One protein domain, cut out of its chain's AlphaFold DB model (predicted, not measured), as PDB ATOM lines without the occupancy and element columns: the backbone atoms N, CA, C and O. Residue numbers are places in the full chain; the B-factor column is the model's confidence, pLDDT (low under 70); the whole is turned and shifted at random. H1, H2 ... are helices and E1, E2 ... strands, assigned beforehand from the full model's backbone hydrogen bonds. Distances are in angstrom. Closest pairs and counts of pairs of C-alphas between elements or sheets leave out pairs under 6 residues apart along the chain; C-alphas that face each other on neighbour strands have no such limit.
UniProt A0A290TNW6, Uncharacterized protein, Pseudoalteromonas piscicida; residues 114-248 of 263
ATOM      1  N   ILE A 114     287.606 581.916 421.244       81.44
ATOM      2  CA  ILE A 114     287.291 580.482 421.245       81.44
ATOM      3  C   ILE A 114     286.075 580.191 420.375       81.44
ATOM      4  O   ILE A 114     285.020 580.806 420.520       81.44
ATOM      5  N   ASN A 115     286.193 579.169 419.534       81.88
ATOM      6  CA  ASN A 115     285.077 578.551 418.839       81.88
ATOM      7  C   ASN A 115     285.003 577.063 419.196       81.88
ATOM      8  O   ASN A 115     285.955 576.316 418.978       81.88
ATOM      9  N   ILE A 116     283.867 576.623 419.736       84.06
ATOM     10  CA  ILE A 116     283.626 575.216 420.064       84.06
ATOM     11  C   ILE A 116     282.627 574.656 419.064       84.06
ATOM     12  O   ILE A 116     281.442 575.004 419.080       84.06
ATOM     13  N   GLN A 117     283.116 573.757 418.218       85.00
ATOM     14  CA  GLN A 117     282.334 573.081 417.197       85.00
ATOM     15  C   GLN A 117     282.118 571.620 417.579       85.00
ATOM     16  O   GLN A 117     282.997 570.962 418.138       85.00
ATOM     17  N   ARG A 118     280.937 571.105 417.244       83.44
ATOM     18  CA  ARG A 118     280.595 569.687 417.352       83.44
ATOM     19  C   ARG A 118     280.326 569.167 415.950       83.44
ATOM     20  O   ARG A 118     279.451 569.697 415.268       83.44
ATOM     21  N   PHE A 119     281.046 568.131 415.543       81.94
ATOM     22  CA  PHE A 119     280.763 567.398 414.316       81.94
ATOM     23  C   PHE A 119     280.660 565.912 414.645       81.94
ATOM     24  O   PHE A 119     281.623 565.304 415.115       81.94
ATOM     25  N   LEU A 120     279.478 565.330 414.417       82.94
ATOM     26  CA  LEU A 120     279.140 563.982 414.883       82.94
ATOM     27  C   LEU A 120     279.407 563.852 416.397       82.94
ATOM     28  O   LEU A 120     278.834 564.611 417.176       82.94
ATOM     29  N   SER A 121     280.278 562.921 416.794       85.94
ATOM     30  CA  SER A 121     280.681 562.666 418.184       85.94
ATOM     31  C   SER A 121     282.032 563.288 418.555       85.94
ATOM     32  O   SER A 121     282.619 562.916 419.571       85.94
ATOM     33  N   VAL A 122     282.565 564.187 417.722       88.00
ATOM     34  CA  VAL A 122     283.848 564.863 417.945       88.00
ATOM     35  C   VAL A 122     283.600 566.330 418.267       88.00
ATOM     36  O   VAL A 122     282.943 567.051 417.512       88.00
ATOM     37  N   PHE A 123     284.165 566.778 419.382       89.88
ATOM     38  CA  PHE A 123     284.272 568.185 419.722       89.88
ATOM     39  C   PHE A 123     285.623 568.724 419.285       89.88
ATOM     40  O   PHE A 123     286.669 568.131 419.556       89.88
ATOM     41  N   LYS A 124     285.586 569.887 418.644       89.69
ATOM     42  CA  LYS A 124     286.756 570.666 418.278       89.69
ATOM     43  C   LYS A 124     286.676 572.019 418.962       89.69
ATOM     44  O   LYS A 124     285.819 572.838 418.636       89.69
ATOM     45  N   VAL A 125     287.585 572.246 419.898       89.25
ATOM     46  CA  VAL A 125     287.817 573.551 420.510       89.25
ATOM     47  C   VAL A 125     288.902 574.237 419.701       89.25
ATOM     48  O   VAL A 125     290.033 573.765 419.644       89.25
ATOM     49  N   GLN A 126     288.552 575.330 419.042       86.19
ATOM     50  CA  GLN A 126     289.465 576.165 418.276       86.19
ATOM     51  C   GLN A 126     289.728 577.432 419.069       86.19
ATOM     52  O   GLN A 126     288.790 578.048 419.564       86.19
ATOM     53  N   ILE A 127     290.988 577.825 419.158       82.25
ATOM     54  CA  ILE A 127     291.402 579.049 419.818       82.25
ATOM     55  C   ILE A 127     292.239 579.846 418.836       82.25
ATOM     56  O   ILE A 127     293.283 579.379 418.396       82.25
ATOM     57  N   SER A 128     291.772 581.038 418.494       76.44
ATOM     58  CA  SER A 128     292.561 582.037 417.783       76.44
ATOM     59  C   SER A 128     293.334 582.847 418.815       76.44
ATOM     60  O   SER A 128     292.719 583.346 419.751       76.44
ATOM     61  N   ALA A 129     294.654 582.949 418.678       72.81
ATOM     62  CA  ALA A 129     295.508 583.697 419.601       72.81
ATOM     63  C   ALA A 129     296.603 584.420 418.790       72.81
ATOM     64  O   ALA A 129     297.693 583.876 418.601       72.81
ATOM     65  N   PRO A 130     296.298 585.611 418.242       57.34
ATOM     66  CA  PRO A 130     297.090 586.253 417.186       57.34
ATOM     67  C   PRO A 130     298.466 586.786 417.629       57.34
ATOM     68  O   PRO A 130     299.280 587.115 416.772       57.34
ATOM     69  N   LEU A 131     298.763 586.837 418.935       63.53
ATOM     70  CA  LEU A 131     300.055 587.289 419.458       63.53
ATOM     71  C   LEU A 131     300.484 586.434 420.661       63.53
ATOM     72  O   LEU A 131     300.137 586.725 421.805       63.53
ATOM     73  N   THR A 132     301.223 585.353 420.404       67.19
ATOM     74  CA  THR A 132     301.697 584.435 421.451       67.19
ATOM     75  C   THR A 132     303.170 584.101 421.260       67.19
ATOM     76  O   THR A 132     303.624 583.854 420.143       67.19
ATOM     77  N   ASN A 133     303.931 584.104 422.354       69.69
ATOM     78  CA  ASN A 133     305.292 583.579 422.359       69.69
ATOM     79  C   ASN A 133     305.307 582.077 422.012       69.69
ATOM     80  O   ASN A 133     304.438 581.328 422.451       69.69
ATOM     81  N   GLU A 134     306.318 581.624 421.268       66.06
ATOM     82  CA  GLU A 134     306.378 580.243 420.770       66.06
ATOM     83  C   GLU A 134     306.480 579.174 421.875       66.06
ATOM     84  O   GLU A 134     306.033 578.049 421.663       66.06
ATOM     85  N   LEU A 135     307.050 579.500 423.043       65.56
ATOM     86  CA  LEU A 135     307.289 578.532 424.123       65.56
ATOM     87  C   LEU A 135     306.277 578.644 425.268       65.56
ATOM     88  O   LEU A 135     305.802 577.631 425.770       65.56
ATOM     89  N   GLU A 136     305.928 579.865 425.676       72.94
ATOM     90  CA  GLU A 136     305.052 580.112 426.835       72.94
ATOM     91  C   GLU A 136     303.971 581.153 426.535       72.94
ATOM     92  O   GLU A 136     303.587 581.950 427.390       72.94
ATOM     93  N   GLY A 137     303.510 581.197 425.288       71.75
ATOM     94  CA  GLY A 137     302.601 582.237 424.829       71.75
ATOM     95  C   GLY A 137     301.129 581.999 425.118       71.75
ATOM     96  O   GLY A 137     300.312 582.842 424.764       71.75
ATOM     97  N   PHE A 138     300.765 580.866 425.713       81.94
ATOM     98  CA  PHE A 138     299.378 580.435 425.755       81.94
ATOM     99  C   PHE A 138     299.064 579.549 426.961       81.94
ATOM    100  O   PHE A 138     299.837 578.656 427.306       81.94
ATOM    101  N   SER A 139     297.899 579.765 427.570       85.06
ATOM    102  CA  SER A 139     297.343 578.907 428.613       85.06
ATOM    103  C   SER A 139     295.843 578.737 428.405       85.06
ATOM    104  O   SER A 139     295.119 579.712 428.210       85.06
ATOM    105  N   ALA A 140     295.371 577.494 428.482       86.88
ATOM    106  CA  ALA A 140     293.952 577.170 428.496       86.88
ATOM    107  C   ALA A 140     293.635 576.208 429.634       86.88
ATOM    108  O   ALA A 140     294.285 575.170 429.780       86.88
ATOM    109  N   ARG A 141     292.599 576.542 430.398       90.25
ATOM    110  CA  ARG A 141     292.068 575.732 431.494       90.25
ATOM    111  C   ARG A 141     290.636 575.338 431.171       90.25
ATOM    112  O   ARG A 141     289.844 576.160 430.713       90.25
ATOM    113  N   PHE A 142     290.321 574.067 431.379       91.62
ATOM    114  CA  PHE A 142     288.992 573.524 431.136       91.62
ATOM    115  C   PHE A 142     288.312 573.294 432.469       91.62
ATOM    116  O   PHE A 142     288.874 572.658 433.357       91.62
ATOM    117  N   TYR A 143     287.079 573.746 432.570       93.19
ATOM    118  CA  TYR A 143     286.201 573.455 433.679       93.19
ATOM    119  C   TYR A 143     284.895 572.892 433.151       93.19
ATOM    120  O   TYR A 143     284.539 573.062 431.983       93.19
ATOM    121  N   TRP A 144     284.169 572.218 434.024       93.69
ATOM    122  CA  TRP A 144     282.846 571.727 433.712       93.69
ATOM    123  C   TRP A 144     281.944 571.791 434.939       93.69
ATOM    124  O   TRP A 144     282.410 571.719 436.078       93.69
ATOM    125  N   SER A 145     280.648 571.904 434.692       92.94
ATOM    126  CA  SER A 145     279.596 571.671 435.678       92.94
ATOM    127  C   SER A 145     278.482 570.858 435.027       92.94
ATOM    128  O   SER A 145     278.288 570.888 433.806       92.94
ATOM    129  N   LYS A 146     277.755 570.077 435.827       89.44
ATOM    130  CA  LYS A 146     276.523 569.448 435.345       89.44
ATOM    131  C   LYS A 146     275.485 570.550 435.135       89.44
ATOM    132  O   LYS A 146     275.445 571.504 435.904       89.44
ATOM    133  N   GLU A 147     274.663 570.448 434.093       81.69
ATOM    134  CA  GLU A 147     273.637 571.470 433.859       81.69
ATOM    135  C   GLU A 147     272.700 571.580 435.077       81.69
ATOM    136  O   GLU A 147     272.114 570.582 435.501       81.69
ATOM    137  N   GLY A 148     272.592 572.787 435.644       76.50
ATOM    138  CA  GLY A 148     271.815 573.064 436.859       76.50
ATOM    139  C   GLY A 148     272.557 572.852 438.186       76.50
ATOM    140  O   GLY A 148     271.934 572.994 439.232       76.50
ATOM    141  N   ASP A 149     273.848 572.513 438.156       83.69
ATOM    142  CA  ASP A 149     274.714 572.440 439.338       83.69
ATOM    143  C   ASP A 149     275.609 573.688 439.420       83.69
ATOM    144  O   ASP A 149     276.208 574.102 438.425       83.69
ATOM    145  N   ASP A 150     275.742 574.256 440.618       80.88
ATOM    146  CA  ASP A 150     276.619 575.403 440.884       80.88
ATOM    147  C   ASP A 150     278.091 574.979 441.043       80.88
ATOM    148  O   ASP A 150     279.008 575.807 441.050       80.88
ATOM    149  N   LYS A 151     278.351 573.672 441.177       90.50
ATOM    150  CA  LYS A 151     279.698 573.146 441.383       90.50
ATOM    151  C   LYS A 151     280.491 573.072 440.076       90.50
ATOM    152  O   LYS A 151     280.380 572.121 439.303       90.50
ATOM    153  N   ILE A 152     281.389 574.037 439.891       91.31
ATOM    154  CA  ILE A 152     282.381 574.047 438.810       91.31
ATOM    155  C   ILE A 152     283.607 573.215 439.214       91.31
ATOM    156  O   ILE A 152     284.169 573.397 440.295       91.31
ATOM    157  N   GLN A 153     284.041 572.311 438.338       93.31
ATOM    158  CA  GLN A 153     285.198 571.438 438.543       93.31
ATOM    159  C   GLN A 153     286.211 571.605 437.411       93.31
ATOM    160  O   GLN A 153     285.837 571.639 436.242       93.31
ATOM    161  N   GLU A 154     287.499 571.680 437.742       93.56
ATOM    162  CA  GLU A 154     288.576 571.761 436.749       93.56
ATOM    163  C   GLU A 154     288.917 570.379 436.176       93.56
ATOM    164  O   GLU A 154     289.047 569.402 436.916       93.56
ATOM    165  N   ILE A 155     289.106 570.305 434.858       92.44
ATOM    166  CA  ILE A 155     289.710 569.158 434.179       92.44
ATOM    167  C   ILE A 155     291.222 569.380 434.193       92.44
ATOM    168  O   ILE A 155     291.754 570.186 433.429       92.44
ATOM    169  N   ASN A 156     291.919 568.670 435.076       90.12
ATOM    170  CA  ASN A 156     293.350 568.879 435.275       90.12
ATOM    171  C   ASN A 156     294.192 568.400 434.075       90.12
ATOM    172  O   ASN A 156     293.716 567.704 433.175       90.12
ATOM    173  N   HIS A 157     295.487 568.726 434.084       84.44
ATOM    174  CA  HIS A 157     296.399 568.401 432.984       84.44
ATOM    175  C   HIS A 157     296.452 566.897 432.647       84.44
ATOM    176  O   HIS A 157     296.423 566.520 431.476       84.44
ATOM    177  N   HIS A 158     296.457 566.020 433.657       86.56
ATOM    178  CA  HIS A 158     296.461 564.569 433.442       86.56
ATOM    179  C   HIS A 158     295.155 564.065 432.821       86.56
ATOM    180  O   HIS A 158     295.170 563.152 431.998       86.56
ATOM    181  N   GLN A 159     294.021 564.649 433.203       88.94
ATOM    182  CA  GLN A 159     292.717 564.340 432.628       88.94
ATOM    183  C   GLN A 159     292.607 564.851 431.183       88.94
ATOM    184  O   GLN A 159     292.141 564.117 430.310       88.94
ATOM    185  N   LEU A 160     293.118 566.051 430.893       87.88
ATOM    186  CA  LEU A 160     293.189 566.593 429.531       87.88
ATOM    187  C   LEU A 160     294.052 565.724 428.605       87.88
ATOM    188  O   LEU A 160     293.658 565.469 427.467       87.88
ATOM    189  N   ALA A 161     295.172 565.196 429.103       86.44
ATOM    190  CA  ALA A 161     296.022 564.267 428.355       86.44
ATOM    191  C   ALA A 161     295.327 562.928 428.029       86.44
ATOM    192  O   ALA A 161     295.686 562.260 427.061       86.44
ATOM    193  N   LYS A 162     294.312 562.523 428.808       88.06
ATOM    194  CA  LYS A 162     293.474 561.351 428.490       88.06
ATOM    195  C   LYS A 162     292.410 561.662 427.435       88.06
ATOM    196  O   LYS A 162     292.033 560.779 426.665       88.06
ATOM    197  N   LEU A 163     291.930 562.907 427.376       87.81
ATOM    198  CA  LEU A 163     290.947 563.343 426.379       87.81
ATOM    199  C   LEU A 163     291.546 563.421 424.975       87.81
ATOM    200  O   LEU A 163     290.915 562.982 424.011       87.81
ATOM    201  N   SER A 164     292.761 563.960 424.861       87.19
ATOM    202  CA  SER A 164     293.420 564.220 423.582       87.19
ATOM    203  C   SER A 164     294.938 564.128 423.685       87.19
ATOM    204  O   SER A 164     295.507 564.188 424.767       87.19
ATOM    205  N   SER A 165     295.610 564.088 422.535       76.44
ATOM    206  CA  SER A 165     297.074 564.140 422.430       76.44
ATOM    207  C   SER A 165     297.671 565.528 422.725       76.44
ATOM    208  O   SER A 165     298.836 565.760 422.423       76.44
ATOM    209  N   GLY A 166     296.875 566.467 423.243       83.12
ATOM    210  CA  GLY A 166     297.266 567.852 423.497       83.12
ATOM    211  C   GLY A 166     296.804 568.839 422.422       83.12
ATOM    212  O   GLY A 166     296.080 568.495 421.485       83.12
ATOM    213  N   TRP A 167     297.213 570.095 422.595       84.88
ATOM    214  CA  TRP A 167     296.925 571.192 421.675       84.88
ATOM    215  C   TRP A 167     297.726 571.055 420.381       84.88
ATOM    216  O   TRP A 167     298.920 570.766 420.403       84.88
ATOM    217  N   LYS A 168     297.070 571.300 419.250       85.06
ATOM    218  CA  LYS A 168     297.685 571.311 417.922       85.06
ATOM    219  C   LYS A 168     297.684 572.733 417.380       85.06
ATOM    220  O   LYS A 168     296.660 573.408 417.434       85.06
ATOM    221  N   LEU A 169     298.815 573.190 416.857       78.06
ATOM    222  CA  LEU A 169     298.930 574.502 416.222       78.06
ATOM    223  C   LEU A 169     298.293 574.461 414.825       78.06
ATOM    224  O   LEU A 169     298.474 573.491 414.084       78.06
ATOM    225  N   TYR A 170     297.561 575.507 414.442       71.31
ATOM    226  CA  TYR A 170     297.104 575.640 413.062       71.31
ATOM    227  C   TYR A 170     298.290 575.841 412.103       71.31
ATOM    228  O   TYR A 170     299.237 576.547 412.448       71.31
ATOM    229  N   PRO A 171     298.242 575.303 410.867       64.81
ATOM    230  CA  PRO A 171     299.336 575.453 409.899       64.81
ATOM    231  C   PRO A 171     299.689 576.910 409.571       64.81
ATOM    232  O   PRO A 171     300.849 577.236 409.347       64.81
ATOM    233  N   ASN A 172     298.692 577.796 409.580       63.06
ATOM    234  CA  ASN A 172     298.856 579.236 409.370       63.06
ATOM    235  C   ASN A 172     299.301 579.992 410.641       63.06
ATOM    236  O   ASN A 172     299.379 581.215 410.613       63.06
ATOM    237  N   ARG A 173     299.558 579.280 411.750       64.25
ATOM    238  CA  ARG A 173     299.960 579.813 413.063       64.25
ATOM    239  C   ARG A 173     299.006 580.849 413.664       64.25
ATOM    240  O   ARG A 173     299.399 581.594 414.550       64.25
ATOM    241  N   THR A 174     297.744 580.882 413.238       65.81
ATOM    242  CA  THR A 174     296.765 581.842 413.784       65.81
ATOM    243  C   THR A 174     296.176 581.400 415.124       65.81
ATOM    244  O   THR A 174     295.369 582.112 415.714       65.81
ATOM    245  N   GLY A 175     296.549 580.216 415.614       75.75
ATOM    246  CA  GLY A 175     296.122 579.730 416.915       75.75
ATOM    247  C   GLY A 175     296.237 578.220 417.059       75.75
ATOM    248  O   GLY A 175     296.969 577.560 416.320       75.75
ATOM    249  N   TYR A 176     295.465 577.673 417.988       84.00
ATOM    250  CA  TYR A 176     295.539 576.284 418.417       84.00
ATOM    251  C   TYR A 176     294.174 575.611 418.321       84.00
ATOM    252  O   TYR A 176     293.126 576.257 418.338       84.00
ATOM    253  N   TYR A 177     294.160 574.289 418.246       88.31
ATOM    254  CA  TYR A 177     292.942 573.516 418.400       88.31
ATOM    255  C   TYR A 177     293.163 572.272 419.255       88.31
ATOM    256  O   TYR A 177     294.243 571.683 419.277       88.31
ATOM    257  N   PHE A 178     292.111 571.880 419.962       89.94
ATOM    258  CA  PHE A 178     292.055 570.714 420.828       89.94
ATOM    259  C   PHE A 178     290.818 569.898 420.459       89.94
ATOM    260  O   PHE A 178     289.700 570.415 420.434       89.94
ATOM    261  N   GLU A 179     291.026 568.629 420.121       92.62
ATOM    262  CA  GLU A 179     289.973 567.728 419.646       92.62
ATOM    263  C   GLU A 179     289.812 566.551 420.597       92.62
ATOM    264  O   GLU A 179     290.795 565.904 420.960       92.62
ATOM    265  N   PHE A 180     288.574 566.241 420.964       92.38
ATOM    266  CA  PHE A 180     288.239 565.072 421.772       92.38
ATOM    267  C   PHE A 180     286.861 564.531 421.392       92.38
ATOM    268  O   PHE A 180     286.036 565.216 420.792       92.38
ATOM    269  N   THR A 181     286.602 563.273 421.731       91.44
ATOM    270  CA  THR A 181     285.323 562.608 421.444       91.44
ATOM    271  C   THR A 181     284.374 562.685 422.635       91.44
ATOM    272  O   THR A 181     284.828 562.592 423.776       91.44
ATOM    273  N   GLU A 182     283.067 562.710 422.378       89.75
ATOM    274  CA  GLU A 182     282.019 562.586 423.404       89.75
ATOM    275  C   GLU A 182     282.196 561.351 424.295       89.75
ATOM    276  O   GLU A 182     282.061 561.459 425.510       89.75
ATOM    277  N   GLY A 183     282.553 560.201 423.710       88.31
ATOM    278  CA  GLY A 183     282.807 558.952 424.440       88.31
ATOM    279  C   GLY A 183     283.834 559.142 425.552       88.31
ATOM    280  O   GLY A 183     283.508 559.023 426.729       88.31
ATOM    281  N   ARG A 184     285.046 559.566 425.172       90.88
ATOM    282  CA  ARG A 184     286.137 559.863 426.115       90.88
ATOM    283  C   ARG A 184     285.778 560.928 427.148       90.88
ATOM    284  O   ARG A 184     286.227 560.824 428.282       90.88
ATOM    285  N   LEU A 185     284.999 561.946 426.775       91.31
ATOM    286  CA  LEU A 185     284.552 562.965 427.727       91.31
ATOM    287  C   LEU A 185     283.625 562.368 428.789       91.31
ATOM    288  O   LEU A 185     283.840 562.599 429.976       91.31
ATOM    289  N   CYS A 186     282.631 561.581 428.379       91.06
ATOM    290  CA  CYS A 186     281.728 560.924 429.319       91.06
ATOM    291  C   CYS A 186     282.455 559.912 430.205       91.06
ATOM    292  O   CYS A 186     282.184 559.874 431.398       91.06
ATOM    293  N   GLU A 187     283.395 559.141 429.657       90.94
ATOM    294  CA  GLU A 187     284.219 558.207 430.435       90.94
ATOM    295  C   GLU A 187     285.078 558.937 431.475       90.94
ATOM    296  O   GLU A 187     285.098 558.557 432.643       90.94
ATOM    297  N   LEU A 188     285.761 560.014 431.072       92.44
ATOM    298  CA  LEU A 188     286.630 560.791 431.958       92.44
ATOM    299  C   LEU A 188     285.863 561.421 433.125       92.44
ATOM    300  O   LEU A 188     286.358 561.447 434.249       92.44
ATOM    301  N   LEU A 189     284.684 561.970 432.829       91.06
ATOM    302  CA  LEU A 189     283.859 562.709 433.779       91.06
ATOM    303  C   LEU A 189     282.822 561.821 434.485       91.06
ATOM    304  O   LEU A 189     282.049 562.323 435.296       91.06
ATOM    305  N   ASN A 190     282.806 560.516 434.186       91.25
ATOM    306  CA  ASN A 190     281.831 559.543 434.679       91.25
ATOM    307  C   ASN A 190     280.369 560.000 434.471       91.25
ATOM    308  O   ASN A 190     279.558 560.004 435.398       91.25
ATOM    309  N   LEU A 191     280.050 560.443 433.252       90.31
ATOM    310  CA  LEU A 191     278.732 560.963 432.882       90.31
ATOM    311  C   LEU A 191     277.846 559.869 432.286       90.31
ATOM    312  O   LEU A 191     278.277 559.090 431.435       90.31
ATOM    313  N   GLU A 192     276.567 559.891 432.651       88.38
ATOM    314  CA  GLU A 192     275.549 559.038 432.041       88.38
ATOM    315  C   GLU A 192     275.266 559.450 430.587       88.38
ATOM    316  O   GLU A 192     275.330 560.632 430.224       88.38
ATOM    317  N   VAL A 193     274.904 558.477 429.748       86.25
ATOM    318  CA  VAL A 193     274.516 558.727 428.352       86.25
ATOM    319  C   VAL A 193     273.293 559.644 428.307       86.25
ATOM    320  O   VAL A 193     272.301 559.414 428.989       86.25
ATOM    321  N   GLY A 194     273.349 560.676 427.465       85.38
ATOM    322  CA  GLY A 194     272.299 561.686 427.345       85.38
ATOM    323  C   GLY A 194     272.452 562.873 428.297       85.38
ATOM    324  O   GLY A 194     271.665 563.812 428.186       85.38
ATOM    325  N   SER A 195     273.471 562.881 429.166       89.00
ATOM    326  CA  SER A 195     273.761 564.013 430.051       89.00
ATOM    327  C   SER A 195     273.969 565.321 429.282       89.00
ATOM    328  O   SER A 195     274.459 565.335 428.144       89.00
ATOM    329  N   SER A 196     273.637 566.425 429.951       90.94
ATOM    330  CA  SER A 196     274.001 567.781 429.551       90.94
ATOM    331  C   SER A 196     274.958 568.382 430.575       90.94
ATOM    332  O   SER A 196     274.775 568.212 431.783       90.94
ATOM    333  N   ILE A 197     275.974 569.085 430.090       92.25
ATOM    334  CA  ILE A 197     276.959 569.780 430.922       92.25
ATOM    335  C   ILE A 197     277.187 571.195 430.400       92.25
ATOM    336  O   ILE A 197     276.961 571.486 429.223       92.25
ATOM    337  N   GLU A 198     277.717 572.053 431.257       91.69
ATOM    338  CA  GLU A 198     278.340 573.301 430.842       91.69
ATOM    339  C   GLU A 198     279.846 573.075 430.771       91.69
ATOM    340  O   GLU A 198     280.482 572.740 431.768       91.69
ATOM    341  N   LEU A 199     280.419 573.214 429.574       89.81
ATOM    342  CA  LEU A 199     281.863 573.230 429.392       89.81
ATOM    343  C   LEU A 199     282.333 574.680 429.430       89.81
ATOM    344  O   LEU A 199     281.850 575.522 428.671       89.81
ATOM    345  N   ILE A 200     283.289 574.954 430.298       90.38
ATOM    346  CA  ILE A 200     283.837 576.280 430.528       90.38
ATOM    347  C   ILE A 200     285.310 576.233 430.136       90.38
ATOM    348  O   ILE A 200     286.044 575.349 430.570       90.38
ATOM    349  N   ILE A 201     285.758 577.168 429.310       88.38
ATOM    350  CA  ILE A 201     287.155 577.251 428.887       88.38
ATOM    351  C   ILE A 201     287.666 578.641 429.220       88.38
ATOM    352  O   ILE A 201     287.107 579.637 428.765       88.38
ATOM    353  N   GLU A 202     288.706 578.697 430.041       88.00
ATOM    354  CA  GLU A 202     289.380 579.927 430.428       88.00
ATOM    355  C   GLU A 202     290.705 580.017 429.685       88.00
ATOM    356  O   GLU A 202     291.506 579.080 429.735       88.00
ATOM    357  N   VAL A 203     290.914 581.111 428.956       83.00
ATOM    358  CA  VAL A 203     292.074 581.266 428.079       83.00
ATOM    359  C   VAL A 203     292.809 582.556 428.355       83.00
ATOM    360  O   VAL A 203     292.206 583.624 428.414       83.00
ATOM    361  N   GLU A 204     294.126 582.427 428.438       83.75
ATOM    362  CA  GLU A 204     295.086 583.511 428.564       83.75
ATOM    363  C   GLU A 204     296.137 583.386 427.459       83.75
ATOM    364  O   GLU A 204     296.580 582.292 427.094       83.75
ATOM    365  N   SER A 205     296.569 584.528 426.944       77.94
ATOM    366  CA  SER A 205     297.660 584.635 425.983       77.94
ATOM    367  C   SER A 205     298.762 585.531 426.534       77.94
ATOM    368  O   SER A 205     298.508 586.500 427.247       77.94
ATOM    369  N   TYR A 206     300.008 585.193 426.223       76.75
ATOM    370  CA  TYR A 206     301.192 585.897 426.697       76.75
ATOM    371  C   TYR A 206     302.065 586.271 425.490       76.75
ATOM    372  O   TYR A 206     302.885 585.465 425.040       76.75
ATOM    373  N   PRO A 207     301.929 587.494 424.957       69.19
ATOM    374  CA  PRO A 207     302.691 587.948 423.792       69.19
ATOM    375  C   PRO A 207     304.203 587.723 423.904       69.19
ATOM    376  O   PRO A 207     304.830 587.193 422.993       69.19
ATOM    377  N   ASN A 208     304.772 588.050 425.066       68.44
ATOM    378  CA  ASN A 208     306.212 587.970 425.321       68.44
ATOM    379  C   ASN A 208     306.620 586.713 426.113       68.44
ATOM    380  O   ASN A 208     307.799 586.531 426.424       68.44
ATOM    381  N   GLY A 209     305.667 585.824 426.399       70.81
ATOM    382  CA  GLY A 209     305.837 584.666 427.272       70.81
ATOM    383  C   GLY A 209     305.351 584.945 428.691       70.81
ATOM    384  O   GLY A 209     305.283 586.096 429.136       70.81
ATOM    385  N   LYS A 210     304.967 583.879 429.390       77.12
ATOM    386  CA  LYS A 210     304.425 583.964 430.743       77.12
ATOM    387  C   LYS A 210     305.416 584.657 431.682       77.12
ATOM    388  O   LYS A 210     306.615 584.404 431.659       77.12
ATOM    389  N   GLY A 211     304.911 585.581 432.496       71.88
ATOM    390  CA  GLY A 211     305.739 586.334 433.444       71.88
ATOM    391  C   GLY A 211     306.629 587.413 432.815       71.88
ATOM    392  O   GLY A 211     307.464 587.976 433.520       71.88
ATOM    393  N   LYS A 212     306.456 587.742 431.527       67.62
ATOM    394  CA  LYS A 212     307.115 588.898 430.902       67.62
ATOM    395  C   LYS A 212     306.166 590.079 430.761       67.62
ATOM    396  O   LYS A 212     304.964 589.924 430.558       67.62
ATOM    397  N   LYS A 213     306.727 591.284 430.843       63.34
ATOM    398  CA  LYS A 213     305.987 592.518 430.577       63.34
ATOM    399  C   LYS A 213     305.617 592.591 429.099       63.34
ATOM    400  O   LYS A 213     306.441 592.281 428.241       63.34
ATOM    401  N   VAL A 214     304.399 593.040 428.809       61.06
ATOM    402  CA  VAL A 214     303.980 593.378 427.438       61.06
ATOM    403  C   VAL A 214     304.487 594.774 427.054       61.06
ATOM    404  O   VAL A 214     304.899 594.980 425.919       61.06
ATOM    405  N   ILE A 215     304.540 595.696 428.022       63.69
ATOM    406  CA  ILE A 215     305.048 597.066 427.875       63.69
ATOM    407  C   ILE A 215     306.156 597.280 428.915       63.69
ATOM    408  O   ILE A 215     305.938 597.035 430.101       63.69
ATOM    409  N   GLU A 216     307.343 597.735 428.503       57.25
ATOM    410  CA  GLU A 216     308.513 597.856 429.395       57.25
ATOM    411  C   GLU A 216     308.275 598.771 430.604       57.25
ATOM    412  O   GLU A 216     308.698 598.452 431.723       57.25
ATOM    413  N   SER A 217     307.548 599.874 430.391       55.31
ATOM    414  CA  SER A 217     307.208 600.851 431.430       55.31
ATOM    415  C   SER A 217     306.194 600.331 432.446       55.31
ATOM    416  O   SER A 217     306.036 600.944 433.497       55.31
ATOM    417  N   ALA A 218     305.512 599.222 432.152       57.59
ATOM    418  CA  ALA A 218     304.412 598.771 432.977       57.59
ATOM    419  C   ALA A 218     304.899 598.074 434.251       57.59
ATOM    420  O   ALA A 218     305.888 597.331 434.251       57.59
ATOM    421  N   THR A 219     304.229 598.347 435.369       53.97
ATOM    422  CA  THR A 219     304.615 597.817 436.686       53.97
ATOM    423  C   THR A 219     304.136 596.387 436.931       53.97
ATOM    424  O   THR A 219     304.686 595.712 437.796       53.97
ATOM    425  N   GLU A 220     303.153 595.910 436.166       57.69
ATOM    426  CA  GLU A 220     302.525 594.596 436.343       57.69
ATOM    427  C   GLU A 220     302.924 593.613 435.225       57.69
ATOM    428  O   GLU A 220     303.358 594.004 434.140       57.69
ATOM    429  N   LEU A 221     302.847 592.310 435.509       54.12
ATOM    430  CA  LEU A 221     303.101 591.241 434.538       54.12
ATOM    431  C   LEU A 221     301.783 590.923 433.821       54.12
ATOM    432  O   LEU A 221     300.803 590.591 434.483       54.12
ATOM    433  N   TYR A 222     301.747 591.037 432.490       63.94
ATOM    434  CA  TYR A 222     300.490 591.030 431.730       63.94
ATOM    435  C   TYR A 222     300.228 589.710 431.003       63.94
ATOM    436  O   TYR A 222     301.117 589.121 430.386       63.94
ATOM    437  N   SER A 223     298.957 589.317 431.010       63.22
ATOM    438  CA  SER A 223     298.354 588.329 430.116       63.22
ATOM    439  C   SER A 223     297.173 588.970 429.396       63.22
ATOM    440  O   SER A 223     296.440 589.744 430.011       63.22
ATOM    441  N   LEU A 224     296.961 588.624 428.129       66.75
ATOM    442  CA  LEU A 224     295.825 589.089 427.347       66.75
ATOM    443  C   LEU A 224     294.694 588.037 427.319       66.75
ATOM    444  O   LEU A 224     294.972 586.838 427.200       66.75
ATOM    445  N   PRO A 225     293.427 588.474 427.384       59.41
ATOM    446  CA  PRO A 225     293.014 589.857 427.553       59.41
ATOM    447  C   PRO A 225     292.973 590.234 429.031       59.41
ATOM    448  O   PRO A 225     292.877 589.391 429.929       59.41
ATOM    449  N   THR A 226     293.019 591.535 429.250       60.28
ATOM    450  CA  THR A 226     292.851 592.155 430.550       60.28
ATOM    451  C   THR A 226     291.472 592.810 430.577       60.28
ATOM    452  O   THR A 226     291.237 593.790 429.876       60.28
ATOM    453  N   VAL A 227     290.533 592.257 431.347       61.25
ATOM    454  CA  VAL A 227     289.181 592.816 431.482       61.25
ATOM    455  C   VAL A 227     289.129 593.692 432.725       61.25
ATOM    456  O   VAL A 227     289.345 593.218 433.840       61.25
ATOM    457  N   VAL A 228     288.798 594.967 432.541       56.94
ATOM    458  CA  VAL A 228     288.588 595.905 433.646       56.94
ATOM    459  C   VAL A 228     287.102 595.968 433.978       56.94
ATOM    460  O   VAL A 228     286.281 596.365 433.154       56.94
ATOM    461  N   THR A 229     286.750 595.606 435.208       57.56
ATOM    462  CA  THR A 229     285.379 595.710 435.725       57.56
ATOM    463  C   THR A 229     285.333 596.648 436.923       57.56
ATOM    464  O   THR A 229     286.272 596.714 437.714       57.56
ATOM    465  N   LYS A 230     284.244 597.405 437.073       51.22
ATOM    466  CA  LYS A 230     284.026 598.240 438.259       51.22
ATOM    467  C   LYS A 230     283.518 597.364 439.403       51.22
ATOM    468  O   LYS A 230     282.525 596.662 439.223       51.22
ATOM    469  N   LYS A 231     284.164 597.428 440.570       60.47
ATOM    470  CA  LYS A 231     283.735 596.707 441.773       60.47
ATOM    471  C   LYS A 231     283.808 597.621 442.992       60.47
ATOM    472  O   LYS A 231     284.879 598.131 443.297       60.47
ATOM    473  N   ASP A 232     282.670 597.793 443.662       66.31
ATOM    474  CA  ASP A 232     282.486 598.578 444.890       66.31
ATOM    475  C   ASP A 232     283.146 599.976 444.816       66.31
ATOM    476  O   ASP A 232     282.598 600.864 444.155       66.31
ATOM    477  N   ASP A 233     284.339 600.134 445.401       49.44
ATOM    478  CA  ASP A 233     285.109 601.389 445.490       49.44
ATOM    479  C   ASP A 233     286.347 601.442 444.566       49.44
ATOM    480  O   ASP A 233     287.204 602.318 444.698       49.44
ATOM    481  N   GLY A 234     286.473 600.510 443.617       51.22
ATOM    482  CA  GLY A 234     287.637 600.423 442.736       51.22
ATOM    483  C   GLY A 234     287.399 599.683 441.419       51.22
ATOM    484  O   GLY A 234     286.271 599.448 440.979       51.22
ATOM    485  N   TYR A 235     288.505 599.334 440.765       55.69
ATOM    486  CA  TYR A 235     288.514 598.603 439.500       55.69
ATOM    487  C   TYR A 235     289.203 597.254 439.698       55.69
ATOM    488  O   TYR A 235     290.294 597.188 440.262       55.69
ATOM    489  N   LEU A 236     288.559 596.181 439.244       56.56
ATOM    490  CA  LEU A 236     289.123 594.840 439.214       56.56
ATOM    491  C   LEU A 236     289.675 594.570 437.816       56.56
ATOM    492  O   LEU A 236     288.932 594.599 436.833       56.56
ATOM    493  N   ILE A 237     290.969 594.276 437.760       55.09
ATOM    494  CA  ILE A 237     291.654 593.780 436.573       55.09
ATOM    495  C   ILE A 237     291.589 592.249 436.616       55.09
ATOM    496  O   ILE A 237     292.239 591.621 437.451       55.09
ATOM    497  N   ALA A 238     290.762 591.649 435.762       62.59
ATOM    498  CA  ALA A 238     290.682 590.204 435.590       62.59
ATOM    499  C   ALA A 238     291.489 589.775 434.358       62.59
ATOM    500  O   ALA A 238     291.434 590.418 433.311       62.59
ATOM    501  N   ASN A 239     292.218 588.670 434.492       67.81
ATOM    502  CA  ASN A 239     293.007 588.085 433.416       67.81
ATOM    503  C   ASN A 239     292.255 586.917 432.780       67.81
ATOM    504  O   ASN A 239     291.645 586.114 433.487       67.81
ATOM    505  N   GLY A 240     292.357 586.805 431.459       65.19
ATOM    506  CA  GLY A 240     291.779 585.700 430.705       65.19
ATOM    507  C   GLY A 240     290.312 585.914 430.332       65.19
ATOM    508  O   GLY A 240     289.595 586.720 430.927       65.19
ATOM    509  N   VAL A 241     289.848 585.177 429.322       70.00
ATOM    510  CA  VAL A 241     288.424 585.130 428.957       70.00
ATOM    511  C   VAL A 241     287.855 583.781 429.322       70.00
ATOM    512  O   VAL A 241     288.418 582.743 428.973       70.00
ATOM    513  N   ARG A 242     286.689 583.806 429.965       77.31
ATOM    514  CA  ARG A 242     285.887 582.619 430.224       77.31
ATOM    515  C   ARG A 242     284.820 582.455 429.148       77.31
ATOM    516  O   ARG A 242     283.934 583.292 429.008       77.31
ATOM    517  N   TYR A 243     284.870 581.334 428.442       79.62
ATOM    518  CA  TYR A 243     283.873 580.935 427.458       79.62
ATOM    519  C   TYR A 243     283.050 579.784 428.002       79.62
ATOM    520  O   TYR A 243     283.606 578.760 428.389       79.62
ATOM    521  N   ILE A 244     281.729 579.934 428.003       83.19
ATOM    522  CA  ILE A 244     280.804 578.907 428.481       83.19
ATOM    523  C   ILE A 244     280.042 578.353 427.283       83.19
ATOM    524  O   ILE A 244     279.431 579.094 426.513       83.19
ATOM    525  N   LYS A 245     280.061 577.031 427.126       85.25
ATOM    526  CA  LYS A 245     279.314 576.320 426.094       85.25
ATOM    527  C   LYS A 245     278.527 575.183 426.719       85.25
ATOM    528  O   LYS A 245     279.094 574.226 427.238       85.25
ATOM    529  N   LYS A 246     277.206 575.257 426.586       88.12
ATOM    530  CA  LYS A 246     276.316 574.150 426.935       88.12
ATOM    531  C   LYS A 246     276.477 573.020 425.925       88.12
ATOM    532  O   LYS A 246     276.327 573.234 424.717       88.12
ATOM    533  N   LEU A 247     276.797 571.831 426.420       87.06
ATOM    534  CA  LEU A 247     276.892 570.600 425.647       87.06
ATOM    535  C   LEU A 247     275.752 569.683 426.078       87.06
ATOM    536  O   LEU A 247     275.740 569.199 427.205       87.06
ATOM    537  N   SER A 248     274.798 569.442 425.183       88.31
ATOM    538  CA  SER A 248     273.586 568.682 425.500       88.31
ATOM    539  C   SER A 248     273.545 567.336 424.785       88.31
ATOM    540  O   SER A 248     274.025 567.203 423.650       88.31
TER     541      SER A 248
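This is residues 114 to 248 of the 263 residues of an uncharacterized protein of Pseudoalteromonas piscicida (UniProt A0A290TNW6). Two twisted antiparallel sheets lie face to face as a sandwich, with the short helices H1 and H2 side by side at one edge of it. The hairpin E7 and E8 reaches away from the sandwich, and the long loop of residues 206 to 225 leads to it. The printed part has 135 residues, with two named helices and nine named strands that follow one another along the chain as E1 E2 E3 E4 H1 E5 H2 E6 E7 E8 E9; the sheets run E4 E3 E6 E9, E1 E2 E5 and E7 E8, each antiparallel, and the class is mostly strand. It is only just compact, close to loose, with a radius of gyration of the C-alphas of 16.6 A, and flat, spanning 53 by 43 by 23 A.

Find C-alpha 114 at (287.291, 580.482, 421.245), where E1 begins, residues 114 to 119. Next come E2, residues 122 to 128, and E3, residues 138 to 146, 27.1 A long. E4, residues 153 to 155, precedes H1, residues 157 to 163. E5, residues 175 to 181, spans 20.7 A, and H2, residues 182 to 189, follows directly. E6, residues 197 to 205, starts at C-alpha 197 (276.959, 569.780, 430.922) and measures 26.0 A. E7, residues 226 to 231, and E8, residues 234 to 239, come before E9, residues 241 to 247, which ends at C-alpha 247 (276.892, 570.600, 425.647).

Look first at the strongly twisted sheet of four, where these backbone pairs are within hydrogen-bond range: N 141 and O 202 of the neighbours E3 and E6 at 2.8 A, N 153 and O 144 of the hairpin E3 and E4 at 2.8 A, and N 201 and O 243 of the neighbours E6 and E9 at 2.8 A. In the other sheet, N 117 and O 124 of the hairpin E1 and E2 are 2.9 A apart, and N 125 and O 178 of E2 and E5 2.8 A. These sheets face each other at 10.3 A centre to centre, their strands at 31 degrees. H1 touches H2, closest at the C-alphas of Leu 163 and Arg 184, 5.9 A, with a shallow tilt of 33 degrees, only just short of steep, opposite ways. H1 only grazes both sheets of the sandwich; H2 only grazes E1 E2 E5. In both helices every O i to N i+4 pair is within hydrogen-bond range. In the hairpin E7 and E8, N 229 and O 236 are 2.9 A apart; E8 runs on into E9 at 62 degrees.

The C-alphas of Val 193 and Ser 217, the two farthest apart, are 53.4 A apart. The printed part has no cut. The links H1 to E5 and E6 to E7 are long. Mean pLDDT of the printed part is 78.2; residues 130 to 135, 171 to 174, 207 to 208 and 212 to 240 are under 70.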